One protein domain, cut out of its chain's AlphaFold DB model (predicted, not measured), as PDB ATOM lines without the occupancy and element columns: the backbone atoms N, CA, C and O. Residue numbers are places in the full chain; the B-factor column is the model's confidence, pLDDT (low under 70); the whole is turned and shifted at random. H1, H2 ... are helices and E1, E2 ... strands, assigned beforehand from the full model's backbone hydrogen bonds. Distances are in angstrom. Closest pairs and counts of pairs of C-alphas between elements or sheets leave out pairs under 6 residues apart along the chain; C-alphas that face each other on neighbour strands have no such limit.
ATOM      1  N   TYR A  37     -37.152  -5.439  19.368       79.19
ATOM      2  CA  TYR A  37     -37.900  -6.517  18.742       79.19
ATOM      3  C   TYR A  37     -37.032  -7.767  18.654       79.19
ATOM      4  O   TYR A  37     -35.863  -7.708  18.278       79.19
ATOM      5  N   TYR A  38     -37.628  -8.918  18.952       83.69
ATOM      6  CA  TYR A  38     -36.959 -10.211  18.867       83.69
ATOM      7  C   TYR A  38     -37.736 -11.141  17.940       83.69
ATOM      8  O   TYR A  38     -38.910 -11.423  18.169       83.69
ATOM      9  N   LEU A  39     -37.060 -11.658  16.917       86.44
ATOM     10  CA  LEU A  39     -37.577 -12.656  15.985       86.44
ATOM     11  C   LEU A  39     -36.750 -13.939  16.106       86.44
ATOM     12  O   LEU A  39     -35.531 -13.895  16.250       86.44
ATOM     13  N   LYS A  40     -37.405 -15.100  16.048       88.12
ATOM     14  CA  LYS A  40     -36.747 -16.414  16.114       88.12
ATOM     15  C   LYS A  40     -37.393 -17.387  15.136       88.12
ATOM     16  O   LYS A  40     -38.623 -17.447  15.070       88.12
ATOM     17  N   GLY A  41     -36.576 -18.160  14.426       87.81
ATOM     18  CA  GLY A  41     -37.018 -19.228  13.526       87.81
ATOM     19  C   GLY A  41     -36.247 -19.264  12.209       87.81
ATOM     20  O   GLY A  41     -35.150 -18.716  12.107       87.81
ATOM     21  N   LYS A  42     -36.840 -19.900  11.194       89.00
ATOM     22  CA  LYS A  42     -36.267 -19.984   9.846       89.00
ATOM     23  C   LYS A  42     -36.550 -18.731   9.037       89.00
ATOM     24  O   LYS A  42     -37.576 -18.077   9.224       89.00
ATOM     25  N   ILE A  43     -35.644 -18.437   8.111       90.56
ATOM     26  CA  ILE A  43     -35.841 -17.413   7.089       90.56
ATOM     27  C   ILE A  43     -36.824 -17.952   6.045       90.56
ATOM     28  O   ILE A  43     -36.547 -18.964   5.405       90.56
ATOM     29  N   THR A  44     -37.972 -17.295   5.886       90.06
ATOM     30  CA  THR A  44     -39.030 -17.682   4.930       90.06
ATOM     31  C   THR A  44     -38.911 -16.968   3.595       90.06
ATOM     32  O   THR A  44     -39.357 -17.482   2.571       90.06
ATOM     33  N   SER A  45     -38.323 -15.776   3.597       89.56
ATOM     34  CA  SER A  45     -38.040 -14.998   2.399       89.56
ATOM     35  C   SER A  45     -36.742 -14.225   2.584       89.56
ATOM     36  O   SER A  45     -36.428 -13.776   3.689       89.56
ATOM     37  N   PHE A  46     -35.986 -14.081   1.497       89.94
ATOM     38  CA  PHE A  46     -34.762 -13.295   1.449       89.94
ATOM     39  C   PHE A  46     -34.591 -12.694   0.055       89.94
ATOM     40  O   PHE A  46     -34.719 -13.393  -0.950       89.94
ATOM     41  N   GLU A  47     -34.271 -11.406  -0.013       90.50
ATOM     42  CA  GLU A  47     -34.053 -10.695  -1.269       90.50
ATOM     43  C   GLU A  47     -32.973  -9.629  -1.079       90.50
ATOM     44  O   GLU A  47     -33.093  -8.775  -0.200       90.50
ATOM     45  N   PHE A  48     -31.938  -9.634  -1.923       87.50
ATOM     46  CA  PHE A  48     -31.014  -8.502  -1.999       87.50
ATOM     47  C   PHE A  48     -31.697  -7.317  -2.684       87.50
ATOM     48  O   PHE A  48     -32.281  -7.465  -3.755       87.50
ATOM     49  N   LYS A  49     -31.605  -6.135  -2.073       83.75
ATOM     50  CA  LYS A  49     -32.201  -4.893  -2.588       83.75
ATOM     51  C   LYS A  49     -31.254  -4.065  -3.444       83.75
ATOM     52  O   LYS A  49     -31.694  -3.121  -4.097       83.75
ATOM     53  N   ASP A  50     -29.976  -4.417  -3.466       79.06
ATOM     54  CA  ASP A  50     -28.991  -3.791  -4.332       79.06
ATOM     55  C   ASP A  50     -28.053  -4.821  -4.973       79.06
ATOM     56  O   ASP A  50     -27.920  -5.962  -4.529       79.06
ATOM     57  N   ASN A  51     -27.382  -4.392  -6.042       74.94
ATOM     58  CA  ASN A  51     -26.448  -5.230  -6.794       74.94
ATOM     59  C   ASN A  51     -25.117  -5.470  -6.054       74.94
ATOM     60  O   ASN A  51     -24.303  -6.267  -6.516       74.94
ATOM     61  N   LYS A  52     -24.862  -4.762  -4.945       74.69
ATOM     62  CA  LYS A  52     -23.639  -4.905  -4.137       74.69
ATOM     63  C   LYS A  52     -23.796  -5.983  -3.052       74.69
ATOM     64  O   LYS A  52     -22.806  -6.542  -2.570       74.69
ATOM     65  N   GLY A  53     -25.040  -6.338  -2.739       76.31
ATOM     66  CA  GLY A  53     -25.412  -7.245  -1.665       76.31
ATOM     67  C   GLY A  53     -25.279  -6.611  -0.282       76.31
ATOM     68  O   GLY A  53     -25.131  -7.342   0.692       76.31
ATOM     69  N   ASP A  54     -25.281  -5.280  -0.201       75.88
ATOM     70  CA  ASP A  54     -25.113  -4.547   1.058       75.88
ATOM     71  C   ASP A  54     -26.457  -4.369   1.775       75.88
ATOM     72  O   ASP A  54     -26.485  -4.187   2.990       75.88
ATOM     73  N   ARG A  55     -27.571  -4.458   1.037       82.44
ATOM     74  CA  ARG A  55     -28.933  -4.333   1.566       82.44
ATOM     75  C   ARG A  55     -29.781  -5.551   1.235       82.44
ATOM     76  O   ARG A  55     -29.784  -6.023   0.094       82.44
ATOM     77  N   CYS A  56     -30.560  -6.026   2.200       85.06
ATOM     78  CA  CYS A  56     -31.467  -7.151   2.015       85.06
ATOM     79  C   CYS A  56     -32.756  -7.017   2.832       85.06
ATOM     80  O   CYS A  56     -32.765  -6.538   3.967       85.06
ATOM     81  N   ASN A  57     -33.846  -7.515   2.251       89.50
ATOM     82  CA  ASN A  57     -35.090  -7.780   2.961       89.50
ATOM     83  C   ASN A  57     -35.135  -9.252   3.349       89.50
ATOM     84  O   ASN A  57     -34.726 -10.116   2.572       89.50
ATOM     85  N   PHE A  58     -35.694  -9.538   4.519       88.69
ATOM     86  CA  PHE A  58     -35.937 -10.903   4.956       88.69
ATOM     87  C   PHE A  58     -37.208 -10.994   5.803       88.69
ATOM     88  O   PHE A  58     -37.703 -10.000   6.335       88.69
ATOM     89  N   SER A  59     -37.755 -12.197   5.925       88.62
ATOM     90  CA  SER A  59     -38.818 -12.515   6.884       88.62
ATOM     91  C   SER A  59     -38.505 -13.816   7.603       88.62
ATOM     92  O   SER A  59     -37.810 -14.679   7.068       88.62
ATOM     93  N   ILE A  60     -39.011 -13.941   8.827       87.81
ATOM     94  CA  ILE A  60     -38.878 -15.130   9.667       87.81
ATOM     95  C   ILE A  60     -40.276 -15.698   9.926       87.81
ATOM     96  O   ILE A  60     -41.262 -14.966   9.917       87.81
ATOM     97  N   ASN A  61     -40.380 -17.005  10.169       78.12
ATOM     98  CA  ASN A  61     -41.652 -17.712  10.402       78.12
ATOM     99  C   ASN A  61     -42.625 -16.991  11.369       78.12
ATOM    100  O   ASN A  61     -43.834 -17.088  11.200       78.12
ATOM    101  N   ASN A  62     -42.099 -16.274  12.372       68.56
ATOM    102  CA  ASN A  62     -42.862 -15.604  13.433       68.56
ATOM    103  C   ASN A  62     -42.971 -14.074  13.270       68.56
ATOM    104  O   ASN A  62     -43.360 -13.390  14.214       68.56
ATOM    105  N   GLY A  63     -42.617 -13.526  12.107       71.00
ATOM    106  CA  GLY A  63     -42.749 -12.098  11.825       71.00
ATOM    107  C   GLY A  63     -41.779 -11.593  10.761       71.00
ATOM    108  O   GLY A  63     -40.768 -12.221  10.441       71.00
ATOM    109  N   SER A  64     -42.078 -10.419  10.219       69.31
ATOM    110  CA  SER A  64     -41.175  -9.702   9.320       69.31
ATOM    111  C   SER A  64     -40.353  -8.689  10.109       69.31
ATOM    112  O   SER A  64     -40.838  -8.116  11.086       69.31
ATOM    113  N   ALA A  65     -39.107  -8.466   9.690       67.88
ATOM    114  CA  ALA A  65     -38.316  -7.371  10.231       67.88
ATOM    115  C   ALA A  65     -39.005  -6.027   9.905       67.88
ATOM    116  O   ALA A  65     -39.487  -5.862   8.781       67.88
ATOM    117  N   PRO A  66     -39.058  -5.070  10.850       62.41
ATOM    118  CA  PRO A  66     -39.662  -3.755  10.623       62.41
ATOM    119  C   PRO A  66     -38.884  -2.912   9.598       62.41
ATOM    120  O   PRO A  66     -39.441  -1.971   9.041       62.41
ATOM    121  N   ALA A  67     -37.623  -3.262   9.317       65.88
ATOM    122  CA  ALA A  67     -36.747  -2.556   8.389       65.88
ATOM    123  C   ALA A  67     -35.804  -3.523   7.638       65.88
ATOM    124  O   ALA A  67     -35.531  -4.622   8.133       65.88
ATOM    125  N   PRO A  68     -35.300  -3.135   6.446       73.88
ATOM    126  CA  PRO A  68     -34.241  -3.868   5.751       73.88
ATOM    127  C   PRO A  68     -32.950  -3.917   6.575       73.88
ATOM    128  O   PRO A  68     -32.618  -2.966   7.282       73.88
ATOM    129  N   ALA A  69     -32.175  -4.993   6.417       79.88
ATOM    130  CA  ALA A  69     -30.781  -4.994   6.844       79.88
ATOM    131  C   ALA A  69     -29.936  -4.267   5.793       79.88
ATOM    132  O   ALA A  69     -30.119  -4.454   4.590       79.88
ATOM    133  N   GLU A  70     -29.012  -3.433   6.252       78.06
ATOM    134  CA  GLU A  70     -28.165  -2.548   5.435       78.06
ATOM    135  C   GLU A  70     -26.684  -2.785   5.751       78.06
ATOM    136  O   GLU A  70     -25.880  -1.868   5.910       78.06
ATOM    137  N   ASN A  71     -26.329  -4.062   5.897       76.31
ATOM    138  CA  ASN A  71     -24.962  -4.513   6.063       76.31
ATOM    139  C   ASN A  71     -24.748  -5.839   5.335       76.31
ATOM    140  O   ASN A  71     -25.430  -6.832   5.602       76.31
ATOM    141  N   LYS A  72     -23.724  -5.876   4.479       75.25
ATOM    142  CA  LYS A  72     -23.348  -7.063   3.711       75.25
ATOM    143  C   LYS A  72     -23.114  -8.302   4.571       75.25
ATOM    144  O   LYS A  72     -23.560  -9.381   4.205       75.25
ATOM    145  N   GLY A  73     -22.450  -8.162   5.718       74.38
ATOM    146  CA  GLY A  73     -22.173  -9.273   6.631       74.38
ATOM    147  C   GLY A  73     -23.446  -9.871   7.228       74.38
ATOM    148  O   GLY A  73     -23.595 -11.092   7.249       74.38
ATOM    149  N   VAL A  74     -24.399  -9.025   7.636       81.06
ATOM    150  CA  VAL A  74     -25.723  -9.479   8.095       81.06
ATOM    151  C   VAL A  74     -26.495 -10.144   6.955       81.06
ATOM    152  O   VAL A  74     -27.030 -11.237   7.138       81.06
ATOM    153  N   CYS A  75     -26.502  -9.551   5.762       85.19
ATOM    154  CA  CYS A  75     -27.192 -10.121   4.607       85.19
ATOM    155  C   CYS A  75     -26.599 -11.460   4.148       85.19
ATOM    156  O   CYS A  75     -27.340 -12.416   3.922       85.19
ATOM    157  N   ASP A  76     -25.274 -11.574   4.077       82.94
ATOM    158  CA  ASP A  76     -24.584 -12.821   3.747       82.94
ATOM    159  C   ASP A  76     -24.823 -13.893   4.823       82.94
ATOM    160  O   ASP A  76     -24.975 -15.074   4.497       82.94
ATOM    161  N   PHE A  77     -24.894 -13.506   6.103       84.94
ATOM    162  CA  PHE A  77     -25.219 -14.424   7.196       84.94
ATOM    163  C   PHE A  77     -26.644 -14.973   7.071       84.94
ATOM    164  O   PHE A  77     -26.841 -16.187   7.121       84.94
ATOM    165  N   LEU A  78     -27.629 -14.096   6.868       87.88
ATOM    166  CA  LEU A  78     -29.035 -14.472   6.703       87.88
ATOM    167  C   LEU A  78     -29.245 -15.350   5.464       87.88
ATOM    168  O   LEU A  78     -29.952 -16.355   5.533       87.88
ATOM    169  N   LYS A  79     -28.571 -15.029   4.354       88.38
ATOM    170  CA  LYS A  79     -28.583 -15.856   3.145       88.38
ATOM    171  C   LYS A  79     -28.017 -17.253   3.405       88.38
ATOM    172  O   LYS A  79     -28.662 -18.234   3.051       88.38
ATOM    173  N   LYS A  80     -26.866 -17.361   4.080       85.88
ATOM    174  CA  LYS A  80     -26.290 -18.660   4.470       85.88
ATOM    175  C   LYS A  80     -27.216 -19.437   5.400       85.88
ATOM    176  O   LYS A  80     -27.353 -20.647   5.252       85.88
ATOM    177  N   ALA A  81     -27.850 -18.761   6.355       86.56
ATOM    178  CA  ALA A  81     -28.809 -19.394   7.248       86.56
ATOM    179  C   ALA A  81     -29.980 -20.012   6.474       86.56
ATOM    180  O   ALA A  81     -30.328 -21.164   6.723       86.56
ATOM    181  N   MET A  82     -30.518 -19.280   5.495       90.25
ATOM    182  CA  MET A  82     -31.577 -19.754   4.605       90.25
ATOM    183  C   MET A  82     -31.117 -20.933   3.731       90.25
ATOM    184  O   MET A  82     -31.782 -21.963   3.700       90.25
ATOM    185  N   GLU A  83     -29.971 -20.814   3.051       89.12
ATOM    186  CA  GLU A  83     -29.429 -21.853   2.155       89.12
ATOM    187  C   GLU A  83     -29.128 -23.176   2.880       89.12
ATOM    188  O   GLU A  83     -29.195 -24.246   2.277       89.12
ATOM    189  N   HIS A  84     -28.818 -23.111   4.176       87.69
ATOM    190  CA  HIS A  84     -28.527 -24.273   5.016       87.69
ATOM    191  C   HIS A  84     -29.683 -24.689   5.936       87.69
ATOM    192  O   HIS A  84     -29.464 -25.497   6.844       87.69
ATOM    193  N   ASP A  85     -30.887 -24.147   5.731       87.69
ATOM    194  CA  ASP A  85     -32.090 -24.466   6.510       87.69
ATOM    195  C   ASP A  85     -31.882 -24.348   8.040       87.69
ATOM    196  O   ASP A  85     -32.346 -25.173   8.830       87.69
ATOM    197  N   GLN A  86     -31.110 -23.342   8.468       85.56
ATOM    198  CA  GLN A  86     -30.761 -23.111   9.872       85.56
ATOM    199  C   GLN A  86     -31.719 -22.123  10.543       85.56
ATOM    200  O   GLN A  86     -32.077 -21.089   9.976       85.56
ATOM    201  N   ASP A  87     -32.051 -22.401  11.802       87.50
ATOM    202  CA  ASP A  87     -32.797 -21.481  12.657       87.50
ATOM    203  C   ASP A  87     -31.909 -20.332  13.156       87.50
ATOM    204  O   ASP A  87     -30.788 -20.545  13.640       87.50
ATOM    205  N   VAL A  88     -32.442 -19.111  13.103       87.75
ATOM    206  CA  VAL A  88     -31.775 -17.895  13.575       87.75
ATOM    207  C   VAL A  88     -32.572 -17.182  14.664       87.75
ATOM    208  O   VAL A  88     -33.796 -17.288  14.748       87.75
ATOM    209  N   SER A  89     -31.860 -16.436  15.501       87.94
ATOM    210  CA  SER A  89     -32.403 -15.407  16.380       87.94
ATOM    211  C   SER A  89     -31.962 -14.053  15.848       87.94
ATOM    212  O   SER A  89     -30.777 -13.847  15.587       87.94
ATOM    213  N   VAL A  90     -32.912 -13.138  15.708       85.56
ATOM    214  CA  VAL A  90     -32.696 -11.776  15.237       85.56
ATOM    215  C   VAL A  90     -33.210 -10.806  16.289       85.56
ATOM    216  O   VAL A  90     -34.356 -10.896  16.722       85.56
ATOM    217  N   GLU A  91     -32.348  -9.902  16.718       84.94
ATOM    218  CA  GLU A  91     -32.652  -8.798  17.618       84.94
ATOM    219  C   GLU A  91     -32.577  -7.502  16.816       84.94
ATOM    220  O   GLU A  91     -31.596  -7.263  16.116       84.94
ATOM    221  N   ILE A  92     -33.625  -6.686  16.894       79.31
ATOM    222  CA  ILE A  92     -33.737  -5.419  16.176       79.31
ATOM    223  C   ILE A  92     -34.042  -4.350  17.207       79.31
ATOM    224  O   ILE A  92     -35.112  -4.357  17.813       79.31
ATOM    225  N   LYS A  93     -33.095  -3.449  17.427       74.31
ATOM    226  CA  LYS A  93     -33.258  -2.317  18.334       74.31
ATOM    227  C   LYS A  93     -33.599  -1.103  17.504       74.31
ATOM    228  O   LYS A  93     -32.818  -0.717  16.636       74.31
ATOM    229  N   ASP A  94     -34.769  -0.540  17.750       65.88
ATOM    230  CA  ASP A  94     -35.093   0.783  17.251       65.88
ATOM    231  C   ASP A  94     -34.267   1.805  18.031       65.88
ATOM    232  O   ASP A  94     -34.292   1.843  19.260       65.88
ATOM    233  N   ILE A  95     -33.501   2.596  17.295       62.09
ATOM    234  CA  ILE A  95     -32.747   3.735  17.793       62.09
ATOM    235  C   ILE A  95     -33.597   4.948  17.432       62.09
ATOM    236  O   ILE A  95     -33.329   5.661  16.457       62.09
ATOM    237  N   THR A  96     -34.691   5.130  18.166       52.56
ATOM    238  CA  THR A  96     -35.657   6.175  17.862       52.56
ATOM    239  C   THR A  96     -35.187   7.519  18.434       52.56
ATOM    240  O   THR A  96     -34.850   7.630  19.606       52.56
ATOM    241  N   HIS A  97     -35.311   8.569  17.614       50.12
ATOM    242  CA  HIS A  97     -35.332  10.005  17.957       50.12
ATOM    243  C   HIS A  97     -34.014  10.799  17.943       50.12
ATOM    244  O   HIS A  97     -33.474  11.202  18.973       50.12
ATOM    245  N   TYR A  98     -33.655  11.258  16.738       46.91
ATOM    246  CA  TYR A  98     -33.004  12.560  16.548       46.91
ATOM    247  C   TYR A  98     -34.036  13.613  16.151       46.91
ATOM    248  O   TYR A  98     -34.655  13.529  15.085       46.91
ATOM    249  N   TRP A  99     -34.204  14.637  16.991       37.81
ATOM    250  CA  TRP A  99     -34.970  15.832  16.641       37.81
ATOM    251  C   TRP A  99     -34.375  16.449  15.364       37.81
ATOM    252  O   TRP A  99     -33.265  16.977  15.377       37.81
ATOM    253  N   GLY A 100     -35.118  16.374  14.255       36.00
ATOM    254  CA  GLY A 100     -34.839  17.133  13.032       36.00
ATOM    255  C   GLY A 100     -34.399  16.346  11.796       36.00
ATOM    256  O   GLY A 100     -34.234  16.979  10.756       36.00
ATOM    257  N   LEU A 101     -34.236  15.016  11.856       36.69
ATOM    258  CA  LEU A 101     -33.810  14.236  10.678       36.69
ATOM    259  C   LEU A 101     -34.838  13.235  10.136       36.69
ATOM    260  O   LEU A 101     -34.700  12.844   8.983       36.69
ATOM    261  N   GLY A 102     -35.883  12.873  10.889       40.44
ATOM    262  CA  GLY A 102     -36.989  12.052  10.370       40.44
ATOM    263  C   GLY A 102     -36.573  10.678   9.822       40.44
ATOM    264  O   GLY A 102     -37.235  10.166   8.924       40.44
ATOM    265  N   LEU A 103     -35.465  10.114  10.309       44.94
ATOM    266  CA  LEU A 103     -34.977   8.797   9.911       44.94
ATOM    267  C   LEU A 103     -35.129   7.838  11.090       44.94
ATOM    268  O   LEU A 103     -34.518   8.063  12.134       44.94
ATOM    269  N   ASP A 104     -35.920   6.785  10.902       53.34
ATOM    270  CA  ASP A 104     -35.952   5.644  11.813       53.34
ATOM    271  C   ASP A 104     -34.659   4.840  11.606       53.34
ATOM    272  O   ASP A 104     -34.384   4.354  10.505       53.34
ATOM    273  N   THR A 105     -33.827   4.749  12.642       59.47
ATOM    274  CA  THR A 105     -32.559   4.008  12.608       59.47
ATOM    275  C   THR A 105     -32.670   2.738  13.428       59.47
ATOM    276  O   THR A 105     -33.131   2.781  14.558       59.47
ATOM    277  N   TYR A 106     -32.188   1.615  12.892       64.94
ATOM    278  CA  TYR A 106     -32.239   0.318  13.570       64.94
ATOM    279  C   TYR A 106     -30.837  -0.284  13.719       64.94
ATOM    280  O   TYR A 106     -30.015  -0.163  12.807       64.94
ATOM    281  N   ASP A 107     -30.574  -0.947  14.842       71.38
ATOM    282  CA  ASP A 107     -29.459  -1.886  15.030       71.38
ATOM    283  C   ASP A 107     -30.003  -3.311  14.905       71.38
ATOM    284  O   ASP A 107     -31.035  -3.639  15.494       71.38
ATOM    285  N   ILE A 108     -29.350  -4.140  14.088       74.12
ATOM    286  CA  ILE A 108     -29.803  -5.498  13.778       74.12
ATOM    287  C   ILE A 108     -28.696  -6.486  14.134       74.12
ATOM    288  O   ILE A 108     -27.643  -6.531  13.501       74.12
ATOM    289  N   SER A 109     -28.969  -7.345  15.106       78.50
ATOM    290  CA  SER A 109     -28.125  -8.463  15.518       78.50
ATOM    291  C   SER A 109     -28.758  -9.777  15.070       78.50
ATOM    292  O   SER A 109     -29.954  -9.994  15.248       78.50
ATOM    293  N   VAL A 110     -27.967 -10.669  14.478       77.31
ATOM    294  CA  VAL A 110     -28.399 -11.983  13.988       77.31
ATOM    295  C   VAL A 110     -27.472 -13.077  14.512       77.31
ATOM    296  O   VAL A 110     -26.254 -12.924  14.561       77.31
ATOM    297  N   SER A 111     -28.030 -14.214  14.916       81.31
ATOM    298  CA  SER A 111     -27.265 -15.361  15.421       81.31
ATOM    299  C   SER A 111     -27.944 -16.676  15.070       81.31
ATOM    300  O   SER A 111     -29.158 -16.720  14.891       81.31
ATOM    301  N   PHE A 112     -27.183 -17.766  14.973       79.19
ATOM    302  CA  PHE A 112     -27.779 -19.101  14.893       79.19
ATOM    303  C   PHE A 112     -28.281 -19.530  16.269       79.19
ATOM    304  O   PHE A 112     -27.556 -19.416  17.253       79.19
ATOM    305  N   LEU A 113     -29.483 -20.103  16.342       76.12
ATOM    306  CA  LEU A 113     -30.072 -20.516  17.624       76.12
ATOM    307  C   LEU A 113     -29.289 -21.638  18.330       76.12
ATOM    308  O   LEU A 113     -29.291 -21.702  19.553       76.12
ATOM    309  N   ASN A 114     -28.595 -22.491  17.569       72.19
ATOM    310  CA  ASN A 114     -27.878 -23.665  18.082       72.19
ATOM    311  C   ASN A 114     -26.361 -23.626  17.808       72.19
ATOM    312  O   ASN A 114     -25.702 -24.665  17.849       72.19
ATOM    313  N   ARG A 115     -25.792 -22.463  17.460       66.81
ATOM    314  CA  ARG A 115     -24.350 -22.323  17.189       66.81
ATOM    315  C   ARG A 115     -23.812 -21.020  17.775       66.81
ATOM    316  O   ARG A 115     -24.490 -20.004  17.738       66.81
ATOM    317  N   ASN A 116     -22.550 -21.021  18.204       63.66
ATOM    318  CA  ASN A 116     -21.849 -19.823  18.690       63.66
ATOM    319  C   ASN A 116     -21.367 -18.918  17.541       63.66
ATOM    320  O   ASN A 116     -20.201 -18.536  17.479       63.66
ATOM    321  N   THR A 117     -22.234 -18.606  16.580       60.84
ATOM    322  CA  THR A 117     -21.902 -17.680  15.492       60.84
ATOM    323  C   THR A 117     -22.981 -16.619  15.391       60.84
ATOM    324  O   THR A 117     -24.159 -16.933  15.214       60.84
ATOM    325  N   SER A 118     -22.552 -15.367  15.495       65.19
ATOM    326  CA  SER A 118     -23.390 -14.177  15.444       65.19
ATOM    327  C   SER A 118     -22.750 -13.112  14.565       65.19
ATOM    328  O   SER A 118     -21.531 -13.086  14.397       65.19
ATOM    329  N   TRP A 119     -23.582 -12.227  14.035       67.94
ATOM    330  CA  TRP A 119     -23.201 -11.033  13.297       67.94
ATOM    331  C   TRP A 119     -24.107  -9.884  13.715       67.94
ATOM    332  O   TRP A 119     -25.295 -10.085  13.941       67.94
ATOM    333  N   SER A 120     -23.563  -8.678  13.799       59.50
ATOM    334  CA  SER A 120     -24.332  -7.480  14.126       59.50
ATOM    335  C   SER A 120     -24.064  -6.383  13.109       59.50
ATOM    336  O   SER A 120     -22.918  -6.124  12.739       59.50
ATOM    337  N   GLN A 121     -25.130  -5.723  12.681       63.06
ATOM    338  CA  GLN A 121     -25.108  -4.457  11.977       63.06
ATOM    339  C   GLN A 121     -25.310  -3.343  13.000       63.06
ATOM    340  O   GLN A 121     -26.438  -2.952  13.276       63.06
ATOM    341  N   GLY A 122     -24.208  -2.765  13.474       55.03
ATOM    342  CA  GLY A 122     -24.263  -1.415  14.013       55.03
ATOM    343  C   GLY A 122     -24.383  -0.448  12.843       55.03
ATOM    344  O   GLY A 122     -23.418  -0.263  12.097       55.03
ATOM    345  N   ASN A 123     -25.555   0.151  12.641       51.56
ATOM    346  CA  ASN A 123     -25.657   1.256  11.696       51.56
ATOM    347  C   ASN A 123     -24.818   2.428  12.210       51.56
ATOM    348  O   ASN A 123     -24.857   2.720  13.409       51.56
ATOM    349  N   PRO A 124     -24.066   3.121  11.339       56.69
ATOM    350  CA  PRO A 124     -23.475   4.382  11.720       56.69
ATOM    351  C   PRO A 124     -24.583   5.383  12.048       56.69
ATOM    352  O   PRO A 124     -25.200   5.968  11.160       56.69
TER     353      PRO A 124
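Overview. This is residues 37 to 124 of the 211 residues of an uncharacterized protein of Candidatus Hamiltonella defensa (Bemisia tabaci) (UniProt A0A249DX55). A four-stranded antiparallel sheet, E1 E4 E5 E6 in order across it, has helix H1 packed slantwise over one face. The two-stranded hairpin E2 and E3 packs beside H1, and the loop of residues 96 to 104 makes one end of the longest axis. The printed part has 88 residues, with E1 E2 E3 H1 E4 E5 E6 along it, class mixed. It is compact, with a radius of gyration of the C-alphas of 12.8 A, and only just elongated, spanning 42 by 28 by 22 A.

Along the chain. E1, residues 37 to 41, begins at C-alpha 37 (-37.900, -6.517, 18.742). E2 is residues 43 to 48 and E3 residues 56 to 60. H1, residues 72 to 83, is 16.1 A long. E4, residues 88 to 95, is 22.1 A long and E5, residues 105 to 112, 23.7 A. E6, residues 118 to 121, ends at C-alpha 121 (-25.108, -4.457, 11.977).

Arrangement. E4, E5 and E6 form a meander, each strand the antiparallel neighbour of the one before. N 39 and O 90 of E1 and E4 are 2.8 A apart, N 91 and O 109 of E4 and E5 2.8 A, and N 110 and O 119 of E5 and E6 2.8 A, each within hydrogen-bond range. H1 is on this sheet, two layers with the helix on one face, at a height over the sheet of 9.3 A, over E5 and E6. On the local plane it stands at 39 degrees to E5, slantwise to the strands. Its closest C-alphas to E6 are Val 74 and Trp 119, 6.0 A apart. Every O i to N i+4 pair of H1 is within hydrogen-bond range. In the antiparallel hairpin E2 and E3, N 47 and O 57 are 2.9 A apart, within that range. The closest C-alphas of E2 and H1, Ile 43 and Met 82, are 5.5 A apart. E3 and E5 are apart.

Size, cuts and confidence. The C-alphas farthest apart, His 84 and Gly 100, are 42.6 A apart. The printed part has no cut. The link from E3 to H1, 11 residues, is long. The mean pLDDT of the printed part is 74.6; residue 62, residues 64 to 67, 94 to 106 and 115 to 124 are under 70.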